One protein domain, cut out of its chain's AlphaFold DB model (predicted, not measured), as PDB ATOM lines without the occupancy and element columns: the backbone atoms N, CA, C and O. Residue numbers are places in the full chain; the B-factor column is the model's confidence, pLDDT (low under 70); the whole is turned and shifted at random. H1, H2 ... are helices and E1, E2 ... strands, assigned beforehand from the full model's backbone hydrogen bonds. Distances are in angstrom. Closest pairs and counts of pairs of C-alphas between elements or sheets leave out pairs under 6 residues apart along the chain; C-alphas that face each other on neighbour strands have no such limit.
ATOM      1  N   ASP A   9      33.988 -30.385 -32.332       94.50
ATOM      2  CA  ASP A   9      34.932 -30.232 -31.222       94.50
ATOM      3  C   ASP A   9      35.294 -28.749 -31.070       94.50
ATOM      4  O   ASP A   9      35.813 -28.140 -32.011       94.50
ATOM      5  N   ALA A  10      35.052 -28.165 -29.894       94.19
ATOM      6  CA  ALA A  10      35.381 -26.772 -29.606       94.19
ATOM      7  C   ALA A  10      36.861 -26.432 -29.854       94.19
ATOM      8  O   ALA A  10      37.157 -25.302 -30.239       94.19
ATOM      9  N   GLY A  11      37.783 -27.393 -29.704       93.31
ATOM     10  CA  GLY A  11      39.211 -27.211 -30.009       93.31
ATOM     11  C   GLY A  11      39.519 -27.034 -31.502       93.31
ATOM     12  O   GLY A  11      40.648 -26.721 -31.875       93.31
ATOM     13  N   THR A  12      38.523 -27.223 -32.371       92.19
ATOM     14  CA  THR A  12      38.621 -27.019 -33.827       92.19
ATOM     15  C   THR A  12      37.801 -25.828 -34.322       92.19
ATOM     16  O   THR A  12      37.970 -25.398 -35.463       92.19
ATOM     17  N   VAL A  13      36.930 -25.275 -33.473       92.31
ATOM     18  CA  VAL A  13      36.043 -24.159 -33.811       92.31
ATOM     19  C   VAL A  13      36.737 -22.851 -33.450       92.31
ATOM     20  O   VAL A  13      36.890 -22.534 -32.274       92.31
ATOM     21  N   THR A  14      37.160 -22.086 -34.454       91.75
ATOM     22  CA  THR A  14      37.678 -20.724 -34.256       91.75
ATOM     23  C   THR A  14      36.535 -19.722 -34.101       91.75
ATOM     24  O   THR A  14      35.439 -19.950 -34.619       91.75
ATOM     25  N   PHE A  15      36.785 -18.584 -33.444       88.81
ATOM     26  CA  PHE A  15      35.795 -17.496 -33.365       88.81
ATOM     27  C   PHE A  15      35.351 -17.004 -34.756       88.81
ATOM     28  O   PHE A  15      34.185 -16.695 -34.945       88.81
ATOM     29  N   GLU A  16      36.234 -17.023 -35.759       86.69
ATOM     30  CA  GLU A  16      35.903 -16.648 -37.147       86.69
ATOM     31  C   GLU A  16      34.909 -17.608 -37.825       86.69
ATOM     32  O   GLU A  16      34.152 -17.212 -38.713       86.69
ATOM     33  N   ILE A  17      34.925 -18.887 -37.441       87.62
ATOM     34  CA  ILE A  17      34.011 -19.897 -37.986       87.62
ATOM     35  C   ILE A  17      32.653 -19.835 -37.280       87.62
ATOM     36  O   ILE A  17      31.661 -20.216 -37.897       87.62
ATOM     37  N   LEU A  18      32.575 -19.332 -36.040       85.31
ATOM     38  CA  LEU A  18      31.311 -19.236 -35.293       85.31
ATOM     39  C   LEU A  18      30.228 -18.477 -36.066       85.31
ATOM     40  O   LEU A  18      29.105 -18.967 -36.145       85.31
ATOM     41  N   ASP A  19      30.584 -17.367 -36.717       79.88
ATOM     42  CA  ASP A  19      29.662 -16.576 -37.552       79.88
ATOM     43  C   ASP A  19      29.116 -17.337 -38.767       79.88
ATOM     44  O   ASP A  19      28.113 -16.952 -39.368       79.88
ATOM     45  N   GLN A  20      29.795 -18.408 -39.168       85.19
ATOM     46  CA  GLN A  20      29.453 -19.212 -40.338       85.19
ATOM     47  C   GLN A  20      28.646 -20.456 -39.959       85.19
ATOM     48  O   GLN A  20      28.122 -21.146 -40.840       85.19
ATOM     49  N   LEU A  21      28.558 -20.773 -38.664       86.19
ATOM     50  CA  LEU A  21      27.796 -21.918 -38.196       86.19
ATOM     51  C   LEU A  21      26.300 -21.645 -38.327       86.19
ATOM     52  O   LEU A  21      25.801 -20.554 -38.061       86.19
ATOM     53  N   GLN A  22      25.559 -22.681 -38.710       85.31
ATOM     54  CA  GLN A  22      24.105 -22.618 -38.669       85.31
ATOM     55  C   GLN A  22      23.641 -22.510 -37.216       85.31
ATOM     56  O   GLN A  22      24.217 -23.138 -36.319       85.31
ATOM     57  N   GLU A  23      22.568 -21.759 -36.989       85.00
ATOM     58  CA  GLU A  23      21.922 -21.708 -35.683       85.00
ATOM     59  C   GLU A  23      21.578 -23.131 -35.210       85.00
ATOM     60  O   GLU A  23      21.169 -23.994 -35.990       85.00
ATOM     61  N   HIS A  24      21.797 -23.378 -33.925       86.31
ATOM     62  CA  HIS A  24      21.699 -24.670 -33.255       86.31
ATOM     63  C   HIS A  24      22.768 -25.715 -33.606       86.31
ATOM     64  O   HIS A  24      22.648 -26.861 -33.169       86.31
ATOM     65  N   THR A  25      23.836 -25.353 -34.331       90.62
ATOM     66  CA  THR A  25      24.970 -26.269 -34.546       90.62
ATOM     67  C   THR A  25      25.560 -26.697 -33.195       90.62
ATOM     68  O   THR A  25      25.969 -25.827 -32.421       90.62
ATOM     69  N   PRO A  26      25.615 -28.006 -32.884       92.69
ATOM     70  CA  PRO A  26      26.147 -28.475 -31.613       92.69
ATOM     71  C   PRO A  26      27.678 -28.386 -31.586       92.69
ATOM     72  O   PRO A  26      28.352 -28.842 -32.508       92.69
ATOM     73  N   ILE A  27      28.220 -27.842 -30.500       94.50
ATOM     74  CA  ILE A  27      29.648 -27.729 -30.188       94.50
ATOM     75  C   ILE A  27      29.879 -28.439 -28.852       94.50
ATOM     76  O   ILE A  27      29.157 -28.208 -27.885       94.50
ATOM     77  N   SER A  28      30.880 -29.307 -28.789       96.06
ATOM     78  CA  SER A  28      31.218 -30.121 -27.623       96.06
ATOM     79  C   SER A  28      32.583 -29.756 -27.057       96.06
ATOM     80  O   SER A  28      33.516 -29.461 -27.803       96.06
ATOM     81  N   TRP A  29      32.690 -29.786 -25.731       96.94
ATOM     82  CA  TRP A  29      33.932 -29.551 -24.998       96.94
ATOM     83  C   TRP A  29      33.814 -30.128 -23.587       96.94
ATOM     84  O   TRP A  29      32.807 -29.902 -22.925       96.94
ATOM     85  N   GLY A  30      34.814 -30.875 -23.110       92.62
ATOM     86  CA  GLY A  30      34.874 -31.303 -21.702       92.62
ATOM     87  C   GLY A  30      33.647 -32.074 -21.181       92.62
ATOM     88  O   GLY A  30      33.321 -31.976 -20.004       92.62
ATOM     89  N   GLY A  31      32.925 -32.801 -22.045       92.31
ATOM     90  CA  GLY A  31      31.665 -33.482 -21.696       92.31
ATOM     91  C   GLY A  31      30.417 -32.584 -21.708       92.31
ATOM     92  O   GLY A  31      29.300 -33.088 -21.604       92.31
ATOM     93  N   LEU A  32      30.587 -31.276 -21.898       94.06
ATOM     94  CA  LEU A  32      29.520 -30.311 -22.127       94.06
ATOM     95  C   LEU A  32      29.197 -30.220 -23.624       94.06
ATOM     96  O   LEU A  32      30.050 -30.432 -24.487       94.06
ATOM     97  N   THR A  33      27.948 -29.883 -23.934       93.19
ATOM     98  CA  THR A  33      27.507 -29.560 -25.295       93.19
ATOM     99  C   THR A  33      26.725 -28.258 -25.265       93.19
ATOM    100  O   THR A  33      25.829 -28.087 -24.441       93.19
ATOM    101  N   ALA A  34      27.058 -27.355 -26.178       90.31
ATOM    102  CA  ALA A  34      26.365 -26.097 -26.393       90.31
ATOM    103  C   ALA A  34      25.899 -26.003 -27.843       90.31
ATOM    104  O   ALA A  34      26.456 -26.644 -28.730       90.31
ATOM    105  N   ALA A  35      24.886 -25.186 -28.093       85.69
ATOM    106  CA  ALA A  35      24.425 -24.896 -29.440       85.69
ATOM    107  C   ALA A  35      24.910 -23.500 -29.852       85.69
ATOM    108  O   ALA A  35      24.826 -22.569 -29.047       85.69
ATOM    109  N   ALA A  36      25.393 -23.353 -31.089       86.06
ATOM    110  CA  ALA A  36      25.611 -22.039 -31.689       86.06
ATOM    111  C   ALA A  36      24.268 -21.289 -31.773       86.06
ATOM    112  O   ALA A  36      23.245 -21.891 -32.108       86.06
ATOM    113  N   GLY A  37      24.240 -20.001 -31.447       80.44
ATOM    114  CA  GLY A  37      23.010 -19.207 -31.420       80.44
ATOM    115  C   GLY A  37      23.208 -17.778 -31.902       80.44
ATOM    116  O   GLY A  37      24.330 -17.357 -32.149       80.44
ATOM    117  N   ARG A  38      22.107 -17.025 -32.012       71.62
ATOM    118  CA  ARG A  38      22.171 -15.608 -32.394       71.62
ATOM    119  C   ARG A  38      22.721 -14.733 -31.295       71.62
ATOM    120  O   ARG A  38      23.770 -14.192 -31.515       71.62
ATOM    121  N   SER A  39      22.086 -14.666 -30.130       74.88
ATOM    122  CA  SER A  39      22.611 -13.941 -28.964       74.88
ATOM    123  C   SER A  39      22.189 -14.642 -27.681       74.88
ATOM    124  O   SER A  39      21.146 -15.310 -27.626       74.88
ATOM    125  N   TYR A  40      23.009 -14.518 -26.654       73.50
ATOM    126  CA  TYR A  40      22.648 -14.716 -25.271       73.50
ATOM    127  C   TYR A  40      21.740 -13.553 -24.864       73.50
ATOM    128  O   TYR A  40      21.977 -12.392 -25.185       73.50
ATOM    129  N   SER A  41      20.640 -13.867 -24.188       65.88
ATOM    130  CA  SER A  41      19.703 -12.846 -23.744       65.88
ATOM    131  C   SER A  41      19.283 -13.135 -22.309       65.88
ATOM    132  O   SER A  41      18.500 -14.062 -22.083       65.88
ATOM    133  N   PRO A  42      19.726 -12.316 -21.339       60.69
ATOM    134  CA  PRO A  42      19.207 -12.377 -19.977       60.69
ATOM    135  C   PRO A  42      17.693 -12.144 -19.924       60.69
ATOM    136  O   PRO A  42      17.009 -12.677 -19.058       60.69
ATOM    137  N   LEU A  43      17.143 -11.393 -20.889       59.00
ATOM    138  CA  LEU A  43      15.703 -11.139 -21.013       59.00
ATOM    139  C   LEU A  43      14.898 -12.404 -21.338       59.00
ATOM    140  O   LEU A  43      13.696 -12.446 -21.095       59.00
ATOM    141  N   GLN A  44      15.546 -13.448 -21.862       64.44
ATOM    142  CA  GLN A  44      14.934 -14.771 -22.021       64.44
ATOM    143  C   GLN A  44      14.973 -15.591 -20.720       64.44
ATOM    144  O   GLN A  44      14.623 -16.773 -20.720       64.44
ATOM    145  N   GLY A  45      15.383 -14.963 -19.613       64.06
ATOM    146  CA  GLY A  45      15.475 -15.564 -18.293       64.06
ATOM    147  C   GLY A  45      16.631 -16.548 -18.167       64.06
ATOM    148  O   GLY A  45      16.542 -17.478 -17.381       64.06
ATOM    149  N   GLU A  46      17.690 -16.407 -18.964       75.94
ATOM    150  CA  GLU A  46      18.921 -17.162 -18.734       75.94
ATOM    151  C   GLU A  46      19.774 -16.460 -17.668       75.94
ATOM    152  O   GLU A  46      19.844 -15.232 -17.638       75.94
ATOM    153  N   ALA A  47      20.439 -17.236 -16.807       83.31
ATOM    154  CA  ALA A  47      21.424 -16.685 -15.883       83.31
ATOM    155  C   ALA A  47      22.575 -16.031 -16.645       83.31
ATOM    156  O   ALA A  47      23.028 -16.554 -17.670       83.31
ATOM    157  N   TRP A  48      23.120 -14.952 -16.092       83.81
ATOM    158  CA  TRP A  48      24.232 -14.240 -16.709       83.81
ATOM    159  C   TRP A  48      25.512 -15.076 -16.731       83.81
ATOM    160  O   TRP A  48      25.816 -15.764 -15.740       83.81
ATOM    161  N   PRO A  49      26.270 -15.032 -17.846       87.50
ATOM    162  CA  PRO A  49      27.591 -15.630 -17.889       87.50
ATOM    163  C   PRO A  49      28.523 -14.897 -16.923       87.50
ATOM    164  O   PRO A  49      28.366 -13.704 -16.671       87.50
ATOM    165  N   ASP A  50      29.502 -15.624 -16.390       87.31
ATOM    166  CA  ASP A  50      30.584 -15.015 -15.607       87.31
ATOM    167  C   ASP A  50      31.581 -14.311 -16.526       87.31
ATOM    168  O   ASP A  50      32.167 -13.299 -16.150       87.31
ATOM    169  N   TYR A  51      31.762 -14.856 -17.733       89.56
ATOM    170  CA  TYR A  51      32.655 -14.311 -18.743       89.56
ATOM    171  C   TYR A  51      31.996 -14.296 -20.115       89.56
ATOM    172  O   TYR A  51      31.390 -15.288 -20.529       89.56
ATOM    173  N   THR A  52      32.215 -13.220 -20.858       90.81
ATOM    174  CA  THR A  52      31.966 -13.158 -22.297       90.81
ATOM    175  C   THR A  52      33.298 -12.957 -23.007       90.81
ATOM    176  O   THR A  52      34.072 -12.066 -22.660       90.81
ATOM    177  N   VAL A  53      33.596 -13.816 -23.979       92.50
ATOM    178  CA  VAL A  53      34.856 -13.795 -24.729       92.50
ATOM    179  C   VAL A  53      34.595 -13.368 -26.165       92.50
ATOM    180  O   VAL A  53      33.752 -13.965 -26.824       92.50
ATOM    181  N   PHE A  54      35.357 -12.394 -26.651       90.88
ATOM    182  CA  PHE A  54      35.303 -11.870 -28.016       90.88
ATOM    183  C   PHE A  54      36.649 -12.076 -28.720       90.88
ATOM    184  O   PHE A  54      37.687 -12.036 -28.055       90.88
ATOM    185  N   PRO A  55      36.698 -12.249 -30.050       89.12
ATOM    186  CA  PRO A  55      37.949 -12.089 -30.779       89.12
ATOM    187  C   PRO A  55      38.446 -10.645 -30.635       89.12
ATOM    188  O   PRO A  55      37.665  -9.698 -30.733       89.12
ATOM    189  N   ASP A  56      39.745 -10.465 -30.404       85.06
ATOM    190  CA  ASP A  56      40.331  -9.127 -30.417       85.06
ATOM    191  C   ASP A  56      40.337  -8.575 -31.855       85.06
ATOM    192  O   ASP A  56      40.630  -9.297 -32.817       85.06
ATOM    193  N   ARG A  57      39.955  -7.301 -32.002       78.62
ATOM    194  CA  ARG A  57      39.845  -6.621 -33.303       78.62
ATOM    195  C   ARG A  57      41.213  -6.276 -33.893       78.62
ATOM    196  O   ARG A  57      41.353  -6.260 -35.115       78.62
ATOM    197  N   ASP A  58      42.187  -5.986 -33.037       81.38
ATOM    198  CA  ASP A  58      43.485  -5.433 -33.415       81.38
ATOM    199  C   ASP A  58      44.575  -6.516 -33.495       81.38
ATOM    200  O   ASP A  58      45.594  -6.313 -34.161       81.38
ATOM    201  N   ASP A  59      44.370  -7.675 -32.855       81.12
ATOM    202  CA  ASP A  59      45.331  -8.780 -32.844       81.12
ATOM    203  C   ASP A  59      44.687 -10.152 -33.136       81.12
ATOM    204  O   ASP A  59      43.820 -10.659 -32.418       81.12
ATOM    205  N   VAL A  60      45.174 -10.791 -34.205       79.38
ATOM    206  CA  VAL A  60      44.676 -12.077 -34.712       79.38
ATOM    207  C   VAL A  60      45.016 -13.282 -33.832       79.38
ATOM    208  O   VAL A  60      44.450 -14.351 -34.035       79.38
ATOM    209  N   ASP A  61      45.889 -13.125 -32.840       81.38
ATOM    210  CA  ASP A  61      46.244 -14.186 -31.889       81.38
ATOM    211  C   ASP A  61      45.645 -13.928 -30.497       81.38
ATOM    212  O   ASP A  61      46.033 -14.565 -29.510       81.38
ATOM    213  N   GLN A  62      44.715 -12.973 -30.378       87.81
ATOM    214  CA  GLN A  62      44.136 -12.575 -29.099       87.81
ATOM    215  C   GLN A  62      42.618 -12.690 -29.059       87.81
ATOM    216  O   GLN A  62      41.902 -12.513 -30.047       87.81
ATOM    217  N   VAL A  63      42.139 -12.989 -27.858       90.00
ATOM    218  CA  VAL A  63      40.742 -12.848 -27.475       90.00
ATOM    219  C   VAL A  63      40.653 -11.916 -26.280       90.00
ATOM    220  O   VAL A  63      41.545 -11.863 -25.424       90.00
ATOM    221  N   LEU A  64      39.549 -11.199 -26.210       89.62
ATOM    222  CA  LEU A  64      39.203 -10.373 -25.086       89.62
ATOM    223  C   LEU A  64      38.220 -11.108 -24.185       89.62
ATOM    224  O   LEU A  64      37.173 -11.542 -24.642       89.62
ATOM    225  N   VAL A  65      38.549 -11.220 -22.903       90.38
ATOM    226  CA  VAL A  65      37.685 -11.798 -21.875       90.38
ATOM    227  C   VAL A  65      37.125 -10.662 -21.030       90.38
ATOM    228  O   VAL A  65      37.888  -9.930 -20.393       90.38
ATOM    229  N   LEU A  66      35.804 -10.527 -21.019       87.62
ATOM    230  CA  LEU A  66      35.073  -9.588 -20.177       87.62
ATOM    231  C   LEU A  66      34.380 -10.356 -19.059       87.62
ATOM    232  O   LEU A  66      33.601 -11.265 -19.328       87.62
ATOM    233  N   ASP A  67      34.688 -10.009 -17.816       86.19
ATOM    234  CA  ASP A  67      33.899 -10.397 -16.645       86.19
ATOM    235  C   ASP A  67      32.501  -9.764 -16.730       86.19
ATOM    236  O   ASP A  67      32.370  -8.659 -17.252       86.19
ATOM    237  N   ARG A  68      31.472 -10.422 -16.185       76.50
ATOM    238  CA  ARG A  68      30.120  -9.869 -15.981       76.50
ATOM    239  C   ARG A  68      30.121  -8.421 -15.472       76.50
ATOM    240  O   ARG A  68      29.233  -7.657 -15.837       76.50
ATOM    241  N   TRP A  69      31.091  -8.060 -14.636       71.56
ATOM    242  CA  TRP A  69      31.196  -6.745 -13.998       71.56
ATOM    243  C   TRP A  69      32.145  -5.772 -14.696       71.56
ATOM    244  O   TRP A  69      32.699  -4.881 -14.043       71.56
ATOM    245  N   TYR A  70      32.394  -5.951 -15.994       69.69
ATOM    246  CA  TYR A  70      33.217  -5.003 -16.731       69.69
ATOM    247  C   TYR A  70      32.568  -3.610 -16.742       69.69
ATOM    248  O   TYR A  70      31.355  -3.478 -16.907       69.69
ATOM    249  N   ASP A  71      33.376  -2.566 -16.537       66.50
ATOM    250  CA  ASP A  71      32.917  -1.185 -16.677       66.50
ATOM    251  C   ASP A  71      33.080  -0.695 -18.122       66.50
ATOM    252  O   ASP A  71      34.027  -1.060 -18.822       66.50
ATOM    253  N   GLU A  72      32.151   0.149 -18.580       59.25
ATOM    254  CA  GLU A  72      32.217   0.781 -19.909       59.25
ATOM    255  C   GLU A  72      33.448   1.696 -20.045       59.25
ATOM    256  O   GLU A  72      33.986   1.861 -21.140       59.25
ATOM    257  N   ASP A  73      33.960   2.208 -18.917       59.66
ATOM    258  CA  ASP A  73      35.217   2.965 -18.827       59.66
ATOM    259  C   ASP A  73      36.468   2.098 -19.120       59.66
ATOM    260  O   ASP A  73      37.584   2.613 -19.265       59.66
ATOM    261  N   GLY A  74      36.293   0.778 -19.266       53.72
ATOM    262  CA  GLY A  74      37.216  -0.117 -19.956       53.72
ATOM    263  C   GLY A  74      38.446  -0.547 -19.159       53.72
ATOM    264  O   GLY A  74      39.440  -0.952 -19.776       53.72
ATOM    265  N   GLN A  75      38.417  -0.465 -17.825       59.66
ATOM    266  CA  GLN A  75      39.573  -0.775 -16.970       59.66
ATOM    267  C   GLN A  75      39.326  -1.929 -15.995       59.66
ATOM    268  O   GLN A  75      40.262  -2.673 -15.688       59.66
ATOM    269  N   ARG A  76      38.097  -2.120 -15.509       63.44
ATOM    270  CA  ARG A  76      37.771  -3.189 -14.559       63.44
ATOM    271  C   ARG A  76      37.107  -4.356 -15.281       63.44
ATOM    272  O   ARG A  76      36.368  -4.170 -16.235       63.44
ATOM    273  N   GLY A  77      37.416  -5.585 -14.865       66.50
ATOM    274  CA  GLY A  77      36.799  -6.798 -15.421       66.50
ATOM    275  C   GLY A  77      37.252  -7.188 -16.838       66.50
ATOM    276  O   GLY A  77      36.923  -8.273 -17.304       66.50
ATOM    277  N   ARG A  78      38.062  -6.362 -17.511       81.38
ATOM    278  CA  ARG A  78      38.632  -6.643 -18.835       81.38
ATOM    279  C   ARG A  78      39.976  -7.368 -18.725       81.38
ATOM    280  O   ARG A  78      40.894  -6.890 -18.066       81.38
ATOM    281  N   THR A  79      40.136  -8.489 -19.429       84.00
ATOM    282  CA  THR A  79      41.420  -9.202 -19.560       84.00
ATOM    283  C   THR A  79      41.690  -9.568 -21.016       84.00
ATOM    284  O   THR A  79      40.874 -10.219 -21.658       84.00
ATOM    285  N   MET A  80      42.865  -9.208 -21.536       83.75
ATOM    286  CA  MET A  80      43.334  -9.693 -22.839       83.75
ATOM    287  C   MET A  80      44.044 -11.036 -22.677       83.75
ATOM    288  O   MET A  80      44.911 -11.192 -21.811       83.75
ATOM    289  N   LEU A  81      43.688 -12.001 -23.520       84.56
ATOM    290  CA  LEU A  81      44.244 -13.346 -23.505       84.56
ATOM    291  C   LEU A  81      44.825 -13.691 -24.876       84.56
ATOM    292  O   LEU A  81      44.125 -13.679 -25.885       84.56
ATOM    293  N   ARG A  82      46.110 -14.057 -24.905       83.62
ATOM    294  CA  ARG A  82      46.754 -14.572 -26.118       83.62
ATOM    295  C   ARG A  82      46.417 -16.047 -26.301       83.62
ATOM    296  O   ARG A  82      46.838 -16.867 -25.487       83.62
ATOM    297  N   LEU A  83      45.699 -16.369 -27.375       83.19
ATOM    298  CA  LEU A  83      45.327 -17.723 -27.776       83.19
ATOM    299  C   LEU A  83      45.836 -17.978 -29.203       83.19
ATOM    300  O   LEU A  83      45.203 -17.510 -30.148       83.19
ATOM    301  N   PRO A  84      46.912 -18.768 -29.394       72.81
ATOM    302  CA  PRO A  84      47.562 -18.954 -30.700       72.81
ATOM    303  C   PRO A  84      46.668 -19.449 -31.847       72.81
ATOM    304  O   PRO A  84      47.081 -19.407 -32.999       72.81
ATOM    305  N   ARG A  85      45.487 -20.003 -31.552       75.88
ATOM    306  CA  ARG A  85      44.526 -20.476 -32.561       75.88
ATOM    307  C   ARG A  85      43.135 -19.858 -32.424       75.88
ATOM    308  O   ARG A  85      42.267 -20.185 -33.227       75.88
ATOM    309  N   ARG A  86      42.913 -19.011 -31.407       84.44
ATOM    310  CA  ARG A  86      41.606 -18.425 -31.044       84.44
ATOM    311  C   ARG A  86      40.447 -19.418 -31.190       84.44
ATOM    312  O   ARG A  86      39.431 -19.116 -31.819       84.44
ATOM    313  N   THR A  87      40.621 -20.628 -30.669       92.50
ATOM    314  CA  THR A  87      39.538 -21.611 -30.671       92.50
ATOM    315  C   THR A  87      38.657 -21.426 -29.446       92.50
ATOM    316  O   THR A  87      39.109 -20.949 -28.401       92.50
ATOM    317  N   VAL A  88      37.392 -21.825 -29.569       93.38
ATOM    318  CA  VAL A  88      36.462 -21.904 -28.437       93.38
ATOM    319  C   VAL A  88      37.043 -22.822 -27.360       93.38
ATOM    320  O   VAL A  88      37.016 -22.472 -26.186       93.38
ATOM    321  N   GLY A  89      37.630 -23.954 -27.758       94.81
ATOM    322  CA  GLY A  89      38.265 -24.909 -26.850       94.81
ATOM    323  C   GLY A  89      39.423 -24.302 -26.059       94.81
ATOM    324  O   GLY A  89      39.423 -24.413 -24.839       94.81
ATOM    325  N   ASP A  90      40.343 -23.582 -26.713       94.19
ATOM    326  CA  ASP A  90      41.474 -22.938 -26.023       94.19
ATOM    327  C   ASP A  90      40.998 -21.886 -25.004       94.19
ATOM    328  O   ASP A  90      41.561 -21.762 -23.913       94.19
ATOM    329  N   ALA A  91      39.946 -21.125 -25.340       94.06
ATOM    330  CA  ALA A  91      39.353 -20.151 -24.426       94.06
ATOM    331  C   ALA A  91      38.701 -20.838 -23.213       94.06
ATOM    332  O   ALA A  91      38.897 -20.397 -22.076       94.06
ATOM    333  N   LEU A  92      37.962 -21.929 -23.442       95.88
ATOM    334  CA  LEU A  92      37.330 -22.720 -22.385       95.88
ATOM    335  C   LEU A  92      38.362 -23.398 -21.483       95.88
ATOM    336  O   LEU A  92      38.236 -23.294 -20.267       95.88
ATOM    337  N   ASP A  93      39.400 -24.017 -22.050       94.94
ATOM    338  CA  ASP A  93      40.496 -24.636 -21.297       94.94
ATOM    339  C   ASP A  93      41.162 -23.610 -20.381       94.94
ATOM    340  O   ASP A  93      41.331 -23.850 -19.183       94.94
ATOM    341  N   HIS A  94      41.470 -22.425 -20.918       92.81
ATOM    342  CA  HIS A  94      42.076 -21.348 -20.143       92.81
ATOM    343  C   HIS A  94      41.184 -20.895 -18.982       92.81
ATOM    344  O   HIS A  94      41.656 -20.784 -17.848       92.81
ATOM    345  N   LEU A  95      39.895 -20.650 -19.229       92.62
ATOM    346  CA  LEU A  95      38.947 -20.256 -18.180       92.62
ATOM    347  C   LEU A  95      38.741 -21.369 -17.144       92.62
ATOM    348  O   LEU A  95      38.719 -21.082 -15.945       92.62
ATOM    349  N   HIS A  96      38.697 -22.628 -17.586       93.81
ATOM    350  CA  HIS A  96      38.535 -23.796 -16.724       93.81
ATOM    351  C   HIS A  96      39.670 -23.937 -15.702       93.81
ATOM    352  O   HIS A  96      39.430 -24.369 -14.575       93.81
ATOM    353  N   THR A  97      40.895 -23.521 -16.049       90.88
ATOM    354  CA  THR A  97      42.022 -23.526 -15.094       90.88
ATOM    355  C   THR A  97      41.835 -22.575 -13.912       90.88
ATOM    356  O   THR A  97      42.423 -22.795 -12.854       90.88
ATOM    357  N   ARG A  98      41.031 -21.516 -14.074       86.81
ATOM    358  CA  ARG A  98      40.731 -20.567 -12.996       86.81
ATOM    359  C   ARG A  98      39.600 -21.088 -12.134       86.81
ATOM    360  O   ARG A  98      39.712 -21.088 -10.911       86.81
ATOM    361  N   GLN A  99      38.519 -21.508 -12.781       87.06
ATOM    362  CA  GLN A  99      37.350 -22.083 -12.139       87.06
ATOM    363  C   GLN A  99      36.654 -23.053 -13.094       87.06
ATOM    364  O   GLN A  99      36.575 -22.758 -14.287       87.06
ATOM    365  N   PRO A 100      36.090 -24.169 -12.598       91.00
ATOM    366  CA  PRO A 100      35.459 -25.156 -13.460       91.00
ATOM    367  C   PRO A 100      34.342 -24.543 -14.306       91.00
ATOM    368  O   PRO A 100      33.381 -23.998 -13.769       91.00
ATOM    369  N   VAL A 101      34.467 -24.645 -15.626       93.75
ATOM    370  CA  VAL A 101      33.382 -24.335 -16.567       93.75
ATOM    371  C   VAL A 101      32.262 -25.357 -16.392       93.75
ATOM    372  O   VAL A 101      32.509 -26.560 -16.476       93.75
ATOM    373  N   CYS A 102      31.037 -24.879 -16.185       93.00
ATOM    374  CA  CYS A 102      29.849 -25.720 -16.018       93.00
ATOM    375  C   CYS A 102      28.849 -25.601 -17.176       93.00
ATOM    376  O   CYS A 102      28.078 -26.524 -17.429       93.00
ATOM    377  N   ARG A 103      28.874 -24.486 -17.909       93.12
ATOM    378  CA  ARG A 103      28.077 -24.262 -19.117       93.12
ATOM    379  C   ARG A 103      28.822 -23.282 -20.011       93.12
ATOM    380  O   ARG A 103      29.547 -22.416 -19.526       93.12
ATOM    381  N   PHE A 104      28.616 -23.395 -21.314       93.81
ATOM    382  CA  PHE A 104      29.043 -22.386 -22.272       93.81
ATOM    383  C   PHE A 104      28.004 -22.235 -23.381       93.81
ATOM    384  O   PHE A 104      27.122 -23.085 -23.541       93.81
ATOM    385  N   ARG A 105      28.093 -21.138 -24.128       91.88
ATOM    386  CA  ARG A 105      27.277 -20.856 -25.306       91.88
ATOM    387  C   ARG A 105      28.123 -20.076 -26.298       91.88
ATOM    388  O   ARG A 105      28.782 -19.120 -25.913       91.88
ATOM    389  N   ALA A 106      28.101 -20.503 -27.553       90.62
ATOM    390  CA  ALA A 106      28.664 -19.726 -28.644       90.62
ATOM    391  C   ALA A 106      27.531 -18.943 -29.314       90.62
ATOM    392  O   ALA A 106      26.500 -19.528 -29.663       90.62
ATOM    393  N   SER A 107      27.695 -17.639 -29.457       86.88
ATOM    394  CA  SER A 107      26.672 -16.745 -29.999       86.88
ATOM    395  C   SER A 107      27.294 -15.558 -30.723       86.88
ATOM    396  O   SER A 107      28.512 -15.458 -30.797       86.88
ATOM    397  N   GLN A 108      26.471 -14.686 -31.292       87.00
ATOM    398  CA  GLN A 108      26.847 -13.332 -31.676       87.00
ATOM    399  C   GLN A 108      26.339 -12.373 -30.590       87.00
ATOM    400  O   GLN A 108      25.175 -12.414 -30.191       87.00
ATOM    401  N   GLU A 109      27.201 -11.528 -30.049       84.50
ATOM    402  CA  GLU A 109      26.810 -10.605 -28.977       84.50
ATOM    403  C   GLU A 109      26.984  -9.173 -29.414       84.50
ATOM    404  O   GLU A 109      27.855  -8.887 -30.228       84.50
ATOM    405  N   VAL A 110      26.192  -8.280 -28.817       79.94
ATOM    406  CA  VAL A 110      26.355  -6.836 -28.994       79.94
ATOM    407  C   VAL A 110      27.800  -6.474 -28.684       79.94
ATOM    408  O   VAL A 110      28.293  -6.777 -27.596       79.94
ATOM    409  N   ASP A 111      28.476  -5.839 -29.641       80.56
ATOM    410  CA  ASP A 111      29.866  -5.451 -29.455       80.56
ATOM    411  C   ASP A 111      29.968  -4.355 -28.382       80.56
ATOM    412  O   ASP A 111      29.518  -3.227 -28.611       80.56
ATOM    413  N   PRO A 112      30.600  -4.625 -27.226       74.56
ATOM    414  CA  PRO A 112      30.699  -3.630 -26.166       74.56
ATOM    415  C   PRO A 112      31.647  -2.470 -26.525       74.56
ATOM    416  O   PRO A 112      31.744  -1.501 -25.776       74.56
ATOM    417  N   PHE A 113      32.333  -2.538 -27.673       75.00
ATOM    418  CA  PHE A 113      33.211  -1.497 -28.219       75.00
ATOM    419  C   PHE A 113      32.689  -0.917 -29.541       75.00
ATOM    420  O   PHE A 113      33.456  -0.300 -30.293       75.00
ATOM    421  N   ASP A 114      31.415  -1.139 -29.872       76.81
ATOM    422  CA  ASP A 114      30.718  -0.439 -30.952       76.81
ATOM    423  C   ASP A 114      29.561   0.407 -30.392       76.81
ATOM    424  O   ASP A 114      28.418  -0.050 -30.361       76.81
ATOM    425  N   PRO A 115      29.816   1.655 -29.959       63.16
ATOM    426  CA  PRO A 115      28.779   2.520 -29.394       63.16
ATOM    427  C   PRO A 115      27.665   2.876 -30.395       63.16
ATOM    428  O   PRO A 115      26.619   3.377 -29.989       63.16
ATOM    429  N   GLU A 116      27.866   2.624 -31.694       74.75
ATOM    430  CA  GLU A 116      26.846   2.808 -32.731       74.75
ATOM    431  C   GLU A 116      25.950   1.566 -32.912       74.75
ATOM    432  O   GLU A 116      24.956   1.634 -33.638       74.75
ATOM    433  N   GLY A 117      26.263   0.448 -32.237       65.81
ATOM    434  CA  GLY A 117      25.447  -0.773 -32.205       65.81
ATOM    435  C   GLY A 117      25.291  -1.449 -33.566       65.81
ATOM    436  O   GLY A 117      24.261  -2.057 -33.849       65.81
ATOM    437  N   SER A 118      26.276  -1.292 -34.449       70.12
ATOM    438  CA  SER A 118      26.181  -1.730 -35.842       70.12
ATOM    439  C   SER A 118      26.676  -3.162 -36.071       70.12
ATOM    440  O   SER A 118      26.566  -3.674 -37.190       70.12
ATOM    441  N   ARG A 119      27.250  -3.799 -35.041       75.00
ATOM    442  CA  ARG A 119      27.944  -5.089 -35.134       75.00
ATOM    443  C   ARG A 119      27.606  -6.021 -33.977       75.00
ATOM    444  O   ARG A 119      27.725  -5.636 -32.818       75.00
ATOM    445  N   ASP A 120      27.352  -7.274 -34.343       83.25
ATOM    446  CA  ASP A 120      27.225  -8.408 -33.429       83.25
ATOM    447  C   ASP A 120      28.369  -9.405 -33.711       83.25
ATOM    448  O   ASP A 120      28.212 -10.301 -34.548       83.25
ATOM    449  N   PRO A 121      29.576  -9.213 -33.141       87.25
ATOM    450  CA  PRO A 121      30.689 -10.142 -33.307       87.25
ATOM    451  C   PRO A 121      30.404 -11.515 -32.686       87.25
ATOM    452  O   PRO A 121      29.631 -11.624 -31.729       87.25
ATOM    453  N   PRO A 122      31.107 -12.563 -33.148       89.62
ATOM    454  CA  PRO A 122      31.045 -13.869 -32.522       89.62
ATOM    455  C   PRO A 122      31.625 -13.775 -31.114       89.62
ATOM    456  O   PRO A 122      32.689 -13.194 -30.891       89.62
ATOM    457  N   ALA A 123      30.946 -14.395 -30.166       91.44
ATOM    458  CA  ALA A 123      31.320 -14.412 -28.775       91.44
ATOM    459  C   ALA A 123      31.075 -15.782 -28.140       91.44
ATOM    460  O   ALA A 123      30.358 -16.652 -28.649       91.44
ATOM    461  N   LEU A 124      31.699 -15.965 -26.987       93.31
ATOM    462  CA  LEU A 124      31.566 -17.144 -26.152       93.31
ATOM    463  C   LEU A 124      31.162 -16.699 -24.748       93.31
ATOM    464  O   LEU A 124      31.964 -16.117 -24.019       93.31
ATOM    465  N   SER A 125      29.928 -17.004 -24.364       92.50
ATOM    466  CA  SER A 125      29.427 -16.837 -23.001       92.50
ATOM    467  C   SER A 125      29.787 -18.068 -22.172       92.50
ATOM    468  O   SER A 125      29.548 -19.205 -22.594       92.50
ATOM    469  N   VAL A 126      30.357 -17.861 -20.986       92.75
ATOM    470  CA  VAL A 126      30.877 -18.932 -20.126       92.75
ATOM    471  C   VAL A 126      30.355 -18.774 -18.705       92.75
ATOM    472  O   VAL A 126      30.460 -17.710 -18.096       92.75
ATOM    473  N   TRP A 127      29.836 -19.871 -18.159       92.56
ATOM    474  CA  TRP A 127      29.425 -19.994 -16.768       92.56
ATOM    475  C   TRP A 127      30.377 -20.942 -16.051       92.56
ATOM    476  O   TRP A 127      30.698 -22.031 -16.536       92.56
ATOM    477  N   THR A 128      30.808 -20.537 -14.867       90.56
ATOM    478  CA  THR A 128      31.814 -21.224 -14.064       90.56
ATOM    479  C   THR A 128      31.327 -21.445 -12.632       90.56
ATOM    480  O   THR A 128      30.338 -20.853 -12.189       90.56
ATOM    481  N   GLY A 129      32.028 -22.323 -11.917       88.69
ATOM    482  CA  GLY A 129      31.751 -22.687 -10.530       88.69
ATOM    483  C   GLY A 129      31.129 -24.081 -10.380       88.69
ATOM    484  O   GLY A 129      30.702 -24.689 -11.364       88.69
TER     485      GLY A 129
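What this domain is: This is residues 9 to 129 of the 253 residues of an uncharacterized protein of Exiguobacterium sp. 8A (UniProt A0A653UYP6). A strongly twisted wall of five strands has H2 and the very short H1 over one face, and a small hairpin, E1 and E2, packs through E2 on the edge strand E6. The 121 printed residues hold two named helices and seven named strands, in the order H1 E1 E2 E3 E4 E5 H2 E6 E7; the class is mixed, with 54 residues in named elements, under half. The large sheet runs E5 E4 E3 E7 E6, antiparallel throughout. The whole is compact, with a radius of gyration of the C-alphas of 13.2 A and spans of 37 by 28 by 28 A.

Where its parts are: Find C-alpha 15 at (35.795, -17.496, -33.365), where H1 begins and runs to residue 18. Next come E1, residues 26 to 29, and E2, residues 32 to 35. Then read E3, residues 51 to 55, E4, residues 62 to 67, 16.3 A long, and E5, residues 78 to 82. H2, residues 88 to 98, covers 16.1 A; E6, residues 101 to 108, covers 19.8 A; E7, residues 122 to 128, covers 19.9 A and ends at C-alpha 128, (31.814, -21.224, -14.064).

How they stand to each other: In the large sheet, look for N 79 and O 65 of hairpin E4 and E5, 2.8 A; N 54 and O 64 of hairpin E3 and E4, a meander with E5, each strand the antiparallel neighbour of the one before, 2.8 A; N 53 and O 124 of E3 and E7, 2.8 A; N 123 and O 107 of hairpin E6 and E7, 2.7 A. H2 is on this sheet, making two layers, helix on one face; its closest C-alphas to E7 are Val 88 and Leu 124, 7.2 A. In H2, 6 of 7 O i to N i+4 pairs are within hydrogen-bond range; H1 is too short for such a pair. H1 is on the same face, at a height over the sheet of 7.4 A. In hairpin E1 and E2, N 27 and O 34 are 2.8 A apart; the closest C-alphas of E2 and E6, Ala 34 and Arg 105, are 5.4 A apart.

The domain as a whole: The C-alphas farthest apart, Gly 31 and Glu 116, are 38.2 A apart. The printed part has no cut; the links E2 to E3 and E6 to E7 are long. Look for pLDDT under 70 at residues 41 to 45, 70 to 77, 115 and 117.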